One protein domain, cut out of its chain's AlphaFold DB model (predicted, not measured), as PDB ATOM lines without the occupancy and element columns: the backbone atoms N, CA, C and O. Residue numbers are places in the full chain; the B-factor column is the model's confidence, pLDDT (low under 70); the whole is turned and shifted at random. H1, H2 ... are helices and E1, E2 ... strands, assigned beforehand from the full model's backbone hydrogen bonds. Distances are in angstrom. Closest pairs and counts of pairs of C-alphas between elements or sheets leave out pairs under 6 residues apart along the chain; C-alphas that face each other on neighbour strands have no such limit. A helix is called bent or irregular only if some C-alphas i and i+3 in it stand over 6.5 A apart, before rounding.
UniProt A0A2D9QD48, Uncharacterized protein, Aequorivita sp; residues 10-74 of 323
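This is residues 10 to 74 of the 323 residues of an uncharacterized protein of Aequorivita sp (UniProt A0A2D9QD48). A small antiparallel sheet of three strands, E1, E3 and E2, has one helix, H2, packed across one face, while the short H1 sits off the sheet, near H2 with Phe 12 closest to Lys 20, and H3 only grazes the sheet. The form is elongated: Glu 10 in H1 marks one end, and the link between E1 and H3, with Ser 37, reaches the other. The 65 printed residues have three named helices and three named strands, in the order H1 H2 E1 H3 E2 E3, and the class is mixed, helices and strands. The whole is compact, with a radius of gyration of the C-alphas of 11.6 A and spans of 37 by 21 by 21 A.

H1, residues 10 to 14, is close to but not clearly touching H2, residues 17 to 26; their closest C-alphas, Phe 12 and Lys 20, are 6.6 A apart. H1 is not on the sheet of E1, residues 30 to 33, E3, residues 69 to 73, and E2, residues 64 to 66. H2 is on it at a height over the sheet of 10.5 A, over E1 and only just over E3, with 3 of its C-alphas falling on E3. It runs across the strands, at 76 degrees to E1 on the local plane; the closest C-alphas of H2 and E1 are Leu 24 and Phe 30, 5.6 A apart. E1 and E3 are antiparallel at 140 degrees, with N 33 and O 70 at 2.7 A. H3, residues 41 to 46, only grazes the sheet with residues 41 to 45. H3 is close to but not clearly touching H2: the closest C-alphas, Lys 22 and Ile 45, are 7.6 A apart, at a shallow tilt of 23 degrees, opposite ways. E1, H3 and E2 form a split strand-helix-strand unit, two strands running the same way with E3 between them, and its crossover is left-handed. E2 and E3 form an antiparallel hairpin at 150 degrees, with N 71 and O 64 at 2.7 A. In H1 and H2 every O i to N i+4 pair is within hydrogen-bond range; in H3 0 of 2 are, and 0 of 3 O i to N i+3 pairs.

H1 begins at C-alpha 10, (-0.513, 4.500, 84.109), and is 6.3 A long. H2 measures 14.2 A, E1 9.3 A and H3 10.1 A. H3 is neither bent nor irregular, but only just: C-alphas 43 and 46 are 6.1 A apart. E2 measures 6.5 A; E3 measures 13.2 A and ends at C-alpha 73, (8.830, -6.234, 100.260).

The C-alphas farthest apart, those of Glu 10 and Ser 37, are 38.0 A apart. The printed part has no cut. The link from H3 to E2, residues 47 to 63, is long. Mean pLDDT of the printed part is 74.9; residues 34 to 46 and residue 61 are under 70.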
ATOM      1  N   GLU A  10       0.645   4.761  84.974       84.38
ATOM      2  CA  GLU A  10      -0.513   4.500  84.109       84.38
ATOM      3  C   GLU A  10      -0.536   3.052  83.606       84.38
ATOM      4  O   GLU A  10      -1.553   2.370  83.727       84.38
ATOM      5  N   GLU A  11       0.611   2.559  83.127       84.44
ATOM      6  CA  GLU A  11       0.766   1.177  82.666       84.44
ATOM      7  C   GLU A  11       0.503   0.197  83.817       84.44
ATOM      8  O   GLU A  11      -0.321  -0.702  83.678       84.44
ATOM      9  N   PHE A  12       1.107   0.414  84.990       87.44
ATOM     10  CA  PHE A  12       0.894  -0.442  86.158       87.44
ATOM     11  C   PHE A  12      -0.557  -0.422  86.646       87.44
ATOM     12  O   PHE A  12      -1.107  -1.466  86.980       87.44
ATOM     13  N   ASN A  13      -1.210   0.743  86.674       85.56
ATOM     14  CA  ASN A  13      -2.587   0.861  87.148       85.56
ATOM     15  C   ASN A  13      -3.592   0.143  86.244       85.56
ATOM     16  O   ASN A  13      -4.594  -0.350  86.769       85.56
ATOM     17  N   SER A  14      -3.298   0.047  84.943       89.25
ATOM     18  CA  SER A  14      -4.117  -0.674  83.962       89.25
ATOM     19  C   SER A  14      -4.118  -2.198  84.146       89.25
ATOM     20  O   SER A  14      -5.039  -2.866  83.679       89.25
ATOM     21  N   LEU A  15      -3.129  -2.739  84.863       89.31
ATOM     22  CA  LEU A  15      -3.006  -4.166  85.148       89.31
ATOM     23  C   LEU A  15      -4.017  -4.627  86.209       89.31
ATOM     24  O   LEU A  15      -4.331  -3.908  87.171       89.31
ATOM     25  N   ASN A  16      -4.479  -5.869  86.086       87.69
ATOM     26  CA  ASN A  16      -5.215  -6.520  87.167       87.69
ATOM     27  C   ASN A  16      -4.267  -6.902  88.326       87.69
ATOM     28  O   ASN A  16      -3.046  -6.885  88.199       87.69
ATOM     29  N   SER A  17      -4.811  -7.208  89.502       87.19
ATOM     30  CA  SER A  17      -4.009  -7.471  90.710       87.19
ATOM     31  C   SER A  17      -3.000  -8.623  90.555       87.19
ATOM     32  O   SER A  17      -1.857  -8.445  90.976       87.19
ATOM     33  N   PRO A  18      -3.357  -9.766  89.927       87.56
ATOM     34  CA  PRO A  18      -2.388 -10.801  89.558       87.56
ATOM     35  C   PRO A  18      -1.197 -10.279  88.741       87.56
ATOM     36  O   PRO A  18      -0.042 -10.494  89.108       87.56
ATOM     37  N   GLU A  19      -1.474  -9.540  87.668       87.88
ATOM     38  CA  GLU A  19      -0.458  -8.949  86.791       87.88
ATOM     39  C   GLU A  19       0.402  -7.914  87.525       87.88
ATOM     40  O   GLU A  19       1.616  -7.861  87.321       87.88
ATOM     41  N   LYS A  20      -0.204  -7.129  88.427       88.25
ATOM     42  CA  LYS A  20       0.505  -6.182  89.298       88.25
ATOM     43  C   LYS A  20       1.508  -6.900  90.191       88.25
ATOM     44  O   LYS A  20       2.670  -6.512  90.212       88.25
ATOM     45  N   ILE A  21       1.091  -7.949  90.905       86.88
ATOM     46  CA  ILE A  21       1.986  -8.704  91.798       86.88
ATOM     47  C   ILE A  21       3.141  -9.317  91.003       86.88
ATOM     48  O   ILE A  21       4.291  -9.158  91.407       86.88
ATOM     49  N   LYS A  22       2.854  -9.952  89.861       86.06
ATOM     50  CA  LYS A  22       3.889 -10.516  88.988       86.06
ATOM     51  C   LYS A  22       4.892  -9.448  88.547       86.06
ATOM     52  O   LYS A  22       6.088  -9.609  88.755       86.06
ATOM     53  N   THR A  23       4.398  -8.310  88.063       86.75
ATOM     54  CA  THR A  23       5.236  -7.174  87.646       86.75
ATOM     55  C   THR A  23       6.127  -6.663  88.785       86.75
ATOM     56  O   THR A  23       7.290  -6.336  88.559       86.75
ATOM     57  N   LEU A  24       5.610  -6.601  90.019       85.44
ATOM     58  CA  LEU A  24       6.389  -6.200  91.194       85.44
ATOM     59  C   LEU A  24       7.485  -7.217  91.550       85.44
ATOM     60  O   LEU A  24       8.542  -6.808  92.025       85.44
ATOM     61  N   ILE A  25       7.267  -8.512  91.324       82.31
ATOM     62  CA  ILE A  25       8.294  -9.542  91.534       82.31
ATOM     63  C   ILE A  25       9.355  -9.471  90.431       82.31
ATOM     64  O   ILE A  25      10.540  -9.412  90.744       82.31
ATOM     65  N   ASP A  26       8.949  -9.372  89.161       80.62
ATOM     66  CA  ASP A  26       9.864  -9.278  88.009       80.62
ATOM     67  C   ASP A  26      10.800  -8.058  88.110       80.62
ATOM     68  O   ASP A  26      11.929  -8.059  87.614       80.62
ATOM     69  N   LYS A  27      10.336  -6.992  88.773       79.69
ATOM     70  CA  LYS A  27      11.106  -5.773  89.060       79.69
ATOM     71  C   LYS A  27      11.871  -5.818  90.384       79.69
ATOM     72  O   LYS A  27      12.432  -4.801  90.785       79.69
ATOM     73  N   ASN A  28      11.905  -6.966  91.059       75.69
ATOM     74  CA  ASN A  28      12.517  -7.164  92.373       75.69
ATOM     75  C   ASN A  28      11.986  -6.206  93.460       75.69
ATOM     76  O   ASN A  28      12.699  -5.901  94.413       75.69
ATOM     77  N   ILE A  29      10.749  -5.717  93.343       80.19
ATOM     78  CA  ILE A  29      10.103  -4.873  94.363       80.19
ATOM     79  C   ILE A  29       9.555  -5.744  95.495       80.19
ATOM     80  O   ILE A  29       9.747  -5.442  96.675       80.19
ATOM     81  N   PHE A  30       8.920  -6.859  95.137       80.94
ATOM     82  CA  PHE A  30       8.615  -7.941  96.065       80.94
ATOM     83  C   PHE A  30       9.570  -9.111  95.836       80.94
ATOM     84  O   PHE A  30       9.940  -9.415  94.707       80.94
ATOM     85  N   VAL A  31       9.945  -9.782  96.921       77.31
ATOM     86  CA  VAL A  31      10.708 -11.029  96.909       77.31
ATOM     87  C   VAL A  31       9.860 -12.158  97.475       77.31
ATOM     88  O   VAL A  31       9.012 -11.952  98.350       77.31
ATOM     89  N   ILE A  32      10.105 -13.366  96.981       77.88
ATOM     90  CA  ILE A  32       9.481 -14.581  97.490       77.88
ATOM     91  C   ILE A  32      10.310 -15.080  98.680       77.88
ATOM     92  O   ILE A  32      11.450 -15.503  98.526       77.88
ATOM     93  N   ASP A  33       9.731 -15.041  99.874       70.88
ATOM     94  CA  ASP A  33      10.303 -15.595 101.097       70.88
ATOM     95  C   ASP A  33       9.884 -17.064 101.248       70.88
ATOM     96  O   ASP A  33       8.711 -17.374 101.499       70.88
ATOM     97  N   ARG A  34      10.853 -17.971 101.067       62.59
ATOM     98  CA  ARG A  34      10.683 -19.425 101.209       62.59
ATOM     99  C   ARG A  34      11.333 -19.944 102.496       62.59
ATOM    100  O   ARG A  34      12.325 -19.373 102.951       62.59
ATOM    101  N   PRO A  35      10.879 -21.085 103.049       51.06
ATOM    102  CA  PRO A  35      11.749 -21.901 103.888       51.06
ATOM    103  C   PRO A  35      12.998 -22.337 103.084       51.06
ATOM    104  O   PRO A  35      12.910 -22.538 101.874       51.06
ATOM    105  N   PRO A  36      14.170 -22.478 103.730       41.81
ATOM    106  CA  PRO A  36      15.500 -22.438 103.100       41.81
ATOM    107  C   PRO A  36      15.886 -23.636 102.203       41.81
ATOM    108  O   PRO A  36      17.070 -23.891 102.008       41.81
ATOM    109  N   SER A  37      14.939 -24.398 101.655       45.16
ATOM    110  CA  SER A  37      15.216 -25.708 101.055       45.16
ATOM    111  C   SER A  37      14.825 -25.882  99.587       45.16
ATOM    112  O   SER A  37      14.543 -27.018  99.230       45.16
ATOM    113  N   MET A  38      14.818 -24.850  98.731       43.22
ATOM    114  CA  MET A  38      14.803 -25.057  97.267       43.22
ATOM    115  C   MET A  38      15.511 -23.933  96.502       43.22
ATOM    116  O   MET A  38      15.093 -22.777  96.512       43.22
ATOM    117  N   THR A  39      16.598 -24.304  95.831       47.22
ATOM    118  CA  THR A  39      17.346 -23.522  94.845       47.22
ATOM    119  C   THR A  39      16.618 -23.571  93.503       47.22
ATOM    120  O   THR A  39      16.728 -24.588  92.824       47.22
ATOM    121  N   ASN A  40      15.838 -22.533  93.176       51.16
ATOM    122  CA  ASN A  40      15.526 -22.018  91.826       51.16
ATOM    123  C   ASN A  40      14.385 -20.989  91.961       51.16
ATOM    124  O   ASN A  40      13.205 -21.337  91.980       51.16
ATOM    125  N   ALA A  41      14.737 -19.712  92.133       52.25
ATOM    126  CA  ALA A  41      13.770 -18.631  92.349       52.25
ATOM    127  C   ALA A  41      12.901 -18.360  91.106       52.25
ATOM    128  O   ALA A  41      11.692 -18.180  91.231       52.25
ATOM    129  N   ASP A  42      13.514 -18.417  89.922       47.25
ATOM    130  CA  ASP A  42      12.909 -17.928  88.677       47.25
ATOM    131  C   ASP A  42      11.855 -18.881  88.091       47.25
ATOM    132  O   ASP A  42      10.848 -18.425  87.560       47.25
ATOM    133  N   ALA A  43      12.032 -20.199  88.243       49.69
ATOM    134  CA  ALA A  43      11.082 -21.195  87.732       49.69
ATOM    135  C   ALA A  43       9.747 -21.219  88.506       49.69
ATOM    136  O   ALA A  43       8.740 -21.661  87.975       49.69
ATOM    137  N   GLU A  44       9.709 -20.729  89.751       61.06
ATOM    138  CA  GLU A  44       8.511 -20.845  90.597       61.06
ATOM    139  C   GLU A  44       7.540 -19.665  90.481       61.06
ATOM    140  O   GLU A  44       6.394 -19.797  90.899       61.06
ATOM    141  N   ILE A  45       7.946 -18.517  89.922       66.25
ATOM    142  CA  ILE A  45       7.014 -17.392  89.692       66.25
ATOM    143  C   ILE A  45       5.970 -17.781  88.640       66.25
ATOM    144  O   ILE A  45       4.799 -17.420  88.767       66.25
ATOM    145  N   GLU A  46       6.388 -18.524  87.611       68.75
ATOM    146  CA  GLU A  46       5.510 -18.968  86.524       68.75
ATOM    147  C   GLU A  46       4.467 -19.996  86.994       68.75
ATOM    148  O   GLU A  46       3.358 -20.012  86.460       68.75
ATOM    149  N   ASP A  47       4.777 -20.765  88.045       73.38
ATOM    150  CA  ASP A  47       3.911 -21.803  88.625       73.38
ATOM    151  C   ASP A  47       3.002 -21.292  89.771       73.38
ATOM    152  O   ASP A  47       2.190 -22.043  90.328       73.38
ATOM    153  N   MET A  48       3.112 -20.017  90.166       76.94
ATOM    154  CA  MET A  48       2.276 -19.433  91.223       76.94
ATOM    155  C   MET A  48       0.861 -19.094  90.733       76.94
ATOM    156  O   MET A  48       0.669 -18.371  89.758       76.94
ATOM    157  N   ASP A  49      -0.155 -19.542  91.482       83.06
ATOM    158  CA  ASP A  49      -1.556 -19.204  91.210       83.06
ATOM    159  C   ASP A  49      -1.960 -17.892  91.901       83.06
ATOM    160  O   ASP A  49      -2.230 -17.826  93.109       83.06
ATOM    161  N   PHE A  50      -2.020 -16.829  91.103       84.19
ATOM    162  CA  PHE A  50      -2.429 -15.496  91.536       84.19
ATOM    163  C   PHE A  50      -3.946 -15.248  91.433       84.19
ATOM    164  O   PHE A  50      -4.403 -14.166  91.807       84.19
ATOM    165  N   SER A  51      -4.751 -16.214  90.974       79.00
ATOM    166  CA  SER A  51      -6.192 -16.030  90.715       79.00
ATOM    167  C   SER A  51      -6.985 -15.535  91.934       79.00
ATOM    168  O   SER A  51      -7.974 -14.813  91.808       79.00
ATOM    169  N   LYS A  52      -6.513 -15.813  93.151       80.56
ATOM    170  CA  LYS A  52      -7.147 -15.356  94.398       80.56
ATOM    171  C   LYS A  52      -7.118 -13.845  94.655       80.56
ATOM    172  O   LYS A  52      -7.759 -13.397  95.602       80.56
ATOM    173  N   PHE A  53      -6.389 -13.064  93.855       81.31
ATOM    174  CA  PHE A  53      -6.271 -11.612  94.038       81.31
ATOM    175  C   PHE A  53      -7.162 -10.786  93.101       81.31
ATOM    176  O   PHE A  53      -7.103  -9.560  93.155       81.31
ATOM    177  N   HIS A  54      -7.988 -11.405  92.246       76.62
ATOM    178  CA  HIS A  54      -8.813 -10.675  91.273       76.62
ATOM    179  C   HIS A  54      -9.650  -9.548  91.912       76.62
ATOM    180  O   HIS A  54     -10.493  -9.787  92.774       76.62
ATOM    181  N   GLY A  55      -9.420  -8.311  91.454       70.19
ATOM    182  CA  GLY A  55     -10.176  -7.120  91.863       70.19
ATOM    183  C   GLY A  55      -9.717  -6.461  93.169       70.19
ATOM    184  O   GLY A  55     -10.336  -5.488  93.590       70.19
ATOM    185  N   GLN A  56      -8.650  -6.949  93.810       78.19
ATOM    186  CA  GLN A  56      -8.106  -6.348  95.033       78.19
ATOM    187  C   GLN A  56      -7.012  -5.317  94.732       78.19
ATOM    188  O   GLN A  56      -6.182  -5.512  93.847       78.19
ATOM    189  N   GLU A  57      -6.968  -4.224  95.485       79.31
ATOM    190  CA  GLU A  57      -5.860  -3.270  95.408       79.31
ATOM    191  C   GLU A  57      -4.599  -3.841  96.081       79.31
ATOM    192  O   GLU A  57      -4.675  -4.459  97.146       79.31
ATOM    193  N   ILE A  58      -3.435  -3.650  95.450       78.62
ATOM    194  CA  ILE A  58      -2.145  -4.096  95.989       78.62
ATOM    195  C   ILE A  58      -1.581  -3.025  96.922       78.62
ATOM    196  O   ILE A  58      -1.492  -1.860  96.547       78.62
ATOM    197  N   LYS A  59      -1.155  -3.452  98.111       80.38
ATOM    198  CA  LYS A  59      -0.559  -2.639  99.165       80.38
ATOM    199  C   LYS A  59       0.884  -3.039  99.430       80.38
ATOM    200  O   LYS A  59       1.182  -4.213  99.642       80.38
ATOM    201  N   PHE A  60       1.788  -2.065  99.483       71.50
ATOM    202  CA  PHE A  60       3.234  -2.333  99.592       71.50
ATOM    203  C   PHE A  60       3.674  -2.823 100.975       71.50
ATOM    204  O   PHE A  60       4.671  -3.531 101.103       71.50
ATOM    205  N   SER A  61       2.915  -2.481 102.014       69.81
ATOM    206  CA  SER A  61       3.203  -2.844 103.406       69.81
ATOM    207  C   SER A  61       2.673  -4.226 103.808       69.81
ATOM    208  O   SER A  61       2.927  -4.692 104.920       69.81
ATOM    209  N   GLN A  62       1.929  -4.893 102.923       74.75
ATOM    210  CA  GLN A  62       1.245  -6.142 103.227       74.75
ATOM    211  C   GLN A  62       2.064  -7.361 102.783       74.75
ATOM    212  O   GLN A  62       2.720  -7.363 101.747       74.75
ATOM    213  N   THR A  63       2.019  -8.433 103.579       79.75
ATOM    214  CA  THR A  63       2.546  -9.748 103.183       79.75
ATOM    215  C   THR A  63       1.456 -10.531 102.462       79.75
ATOM    216  O   THR A  63       0.362 -10.707 103.004       79.75
ATOM    217  N   TYR A  64       1.767 -11.047 101.276       83.25
ATOM    218  CA  TYR A  64       0.850 -11.875 100.488       83.25
ATOM    219  C   TYR A  64       1.283 -13.335 100.561       83.25
ATOM    220  O   TYR A  64       2.459 -13.634 100.411       83.25
ATOM    221  N   LEU A  65       0.356 -14.261 100.805       83.00
ATOM    222  CA  LEU A  65       0.647 -15.699 100.801       83.00
ATOM    223  C   LEU A  65       0.133 -16.295  99.494       83.00
ATOM    224  O   LEU A  65      -1.048 -16.116  99.211       83.00
ATOM    225  N   ILE A  66       0.953 -17.012  98.725       81.25
ATOM    226  CA  ILE A  66       0.633 -17.615  97.416       81.25
ATOM    227  C   ILE A  66       1.243 -19.007  97.360       81.25
ATOM    228  O   ILE A  66       2.451 -19.116  97.479       81.25
ATOM    229  N   ASN A  67       0.419 -20.054  97.234       75.69
ATOM    230  CA  ASN A  67       0.871 -21.453  97.213       75.69
ATOM    231  C   ASN A  67       1.962 -21.742  98.271       75.69
ATOM    232  O   ASN A  67       3.073 -22.133  97.942       75.69
ATOM    233  N   GLU A  68       1.653 -21.447  99.543       73.00
ATOM    234  CA  GLU A  68       2.549 -21.573 100.718       73.00
ATOM    235  C   GLU A  68       3.776 -20.637 100.755       73.00
ATOM    236  O   GLU A  68       4.415 -20.499 101.800       73.00
ATOM    237  N   CYS A  69       4.050 -19.898  99.680       71.88
ATOM    238  CA  CYS A  69       5.109 -18.898  99.606       71.88
ATOM    239  C   CYS A  69       4.636 -17.538 100.126       71.88
ATOM    240  O   CYS A  69       3.530 -17.088  99.816       71.88
ATOM    241  N   LYS A  70       5.472 -16.844 100.904       81.62
ATOM    242  CA  LYS A  70       5.172 -15.486 101.378       81.62
ATOM    243  C   LYS A  70       5.882 -14.471 100.498       81.62
ATOM    244  O   LYS A  70       7.099 -14.478 100.425       81.62
ATOM    245  N   LEU A  71       5.148 -13.556  99.886       80.81
ATOM    246  CA  LEU A  71       5.727 -12.386  99.244       80.81
ATOM    247  C   LEU A  71       5.997 -11.314 100.293       80.81
ATOM    248  O   LEU A  71       5.103 -10.949 101.066       80.81
ATOM    249  N   LYS A  72       7.227 -10.810 100.306       77.75
ATOM    250  CA  LYS A  72       7.680  -9.737 101.188       77.75
ATOM    251  C   LYS A  72       8.279  -8.610 100.370       77.75
ATOM    252  O   LYS A  72       8.878  -8.853  99.328       77.75
ATOM    253  N   PHE A  73       8.140  -7.380 100.853       74.25
ATOM    254  CA  PHE A  73       8.830  -6.234 100.260       74.25
ATOM    255  C   PHE A  73      10.338  -6.466 100.271       74.25
ATOM    256  O   PHE A  73      10.872  -6.957 101.269       74.25
ATOM    257  N   ASN A  74      11.004  -6.150  99.161       72.06
ATOM    258  CA  ASN A  74      12.436  -6.346  99.037       72.06
ATOM    259  C   ASN A  74      13.168  -5.462 100.065       72.06
ATOM    260  O   ASN A  74      13.081  -4.231  99.984       72.06
TER     261      ASN A  74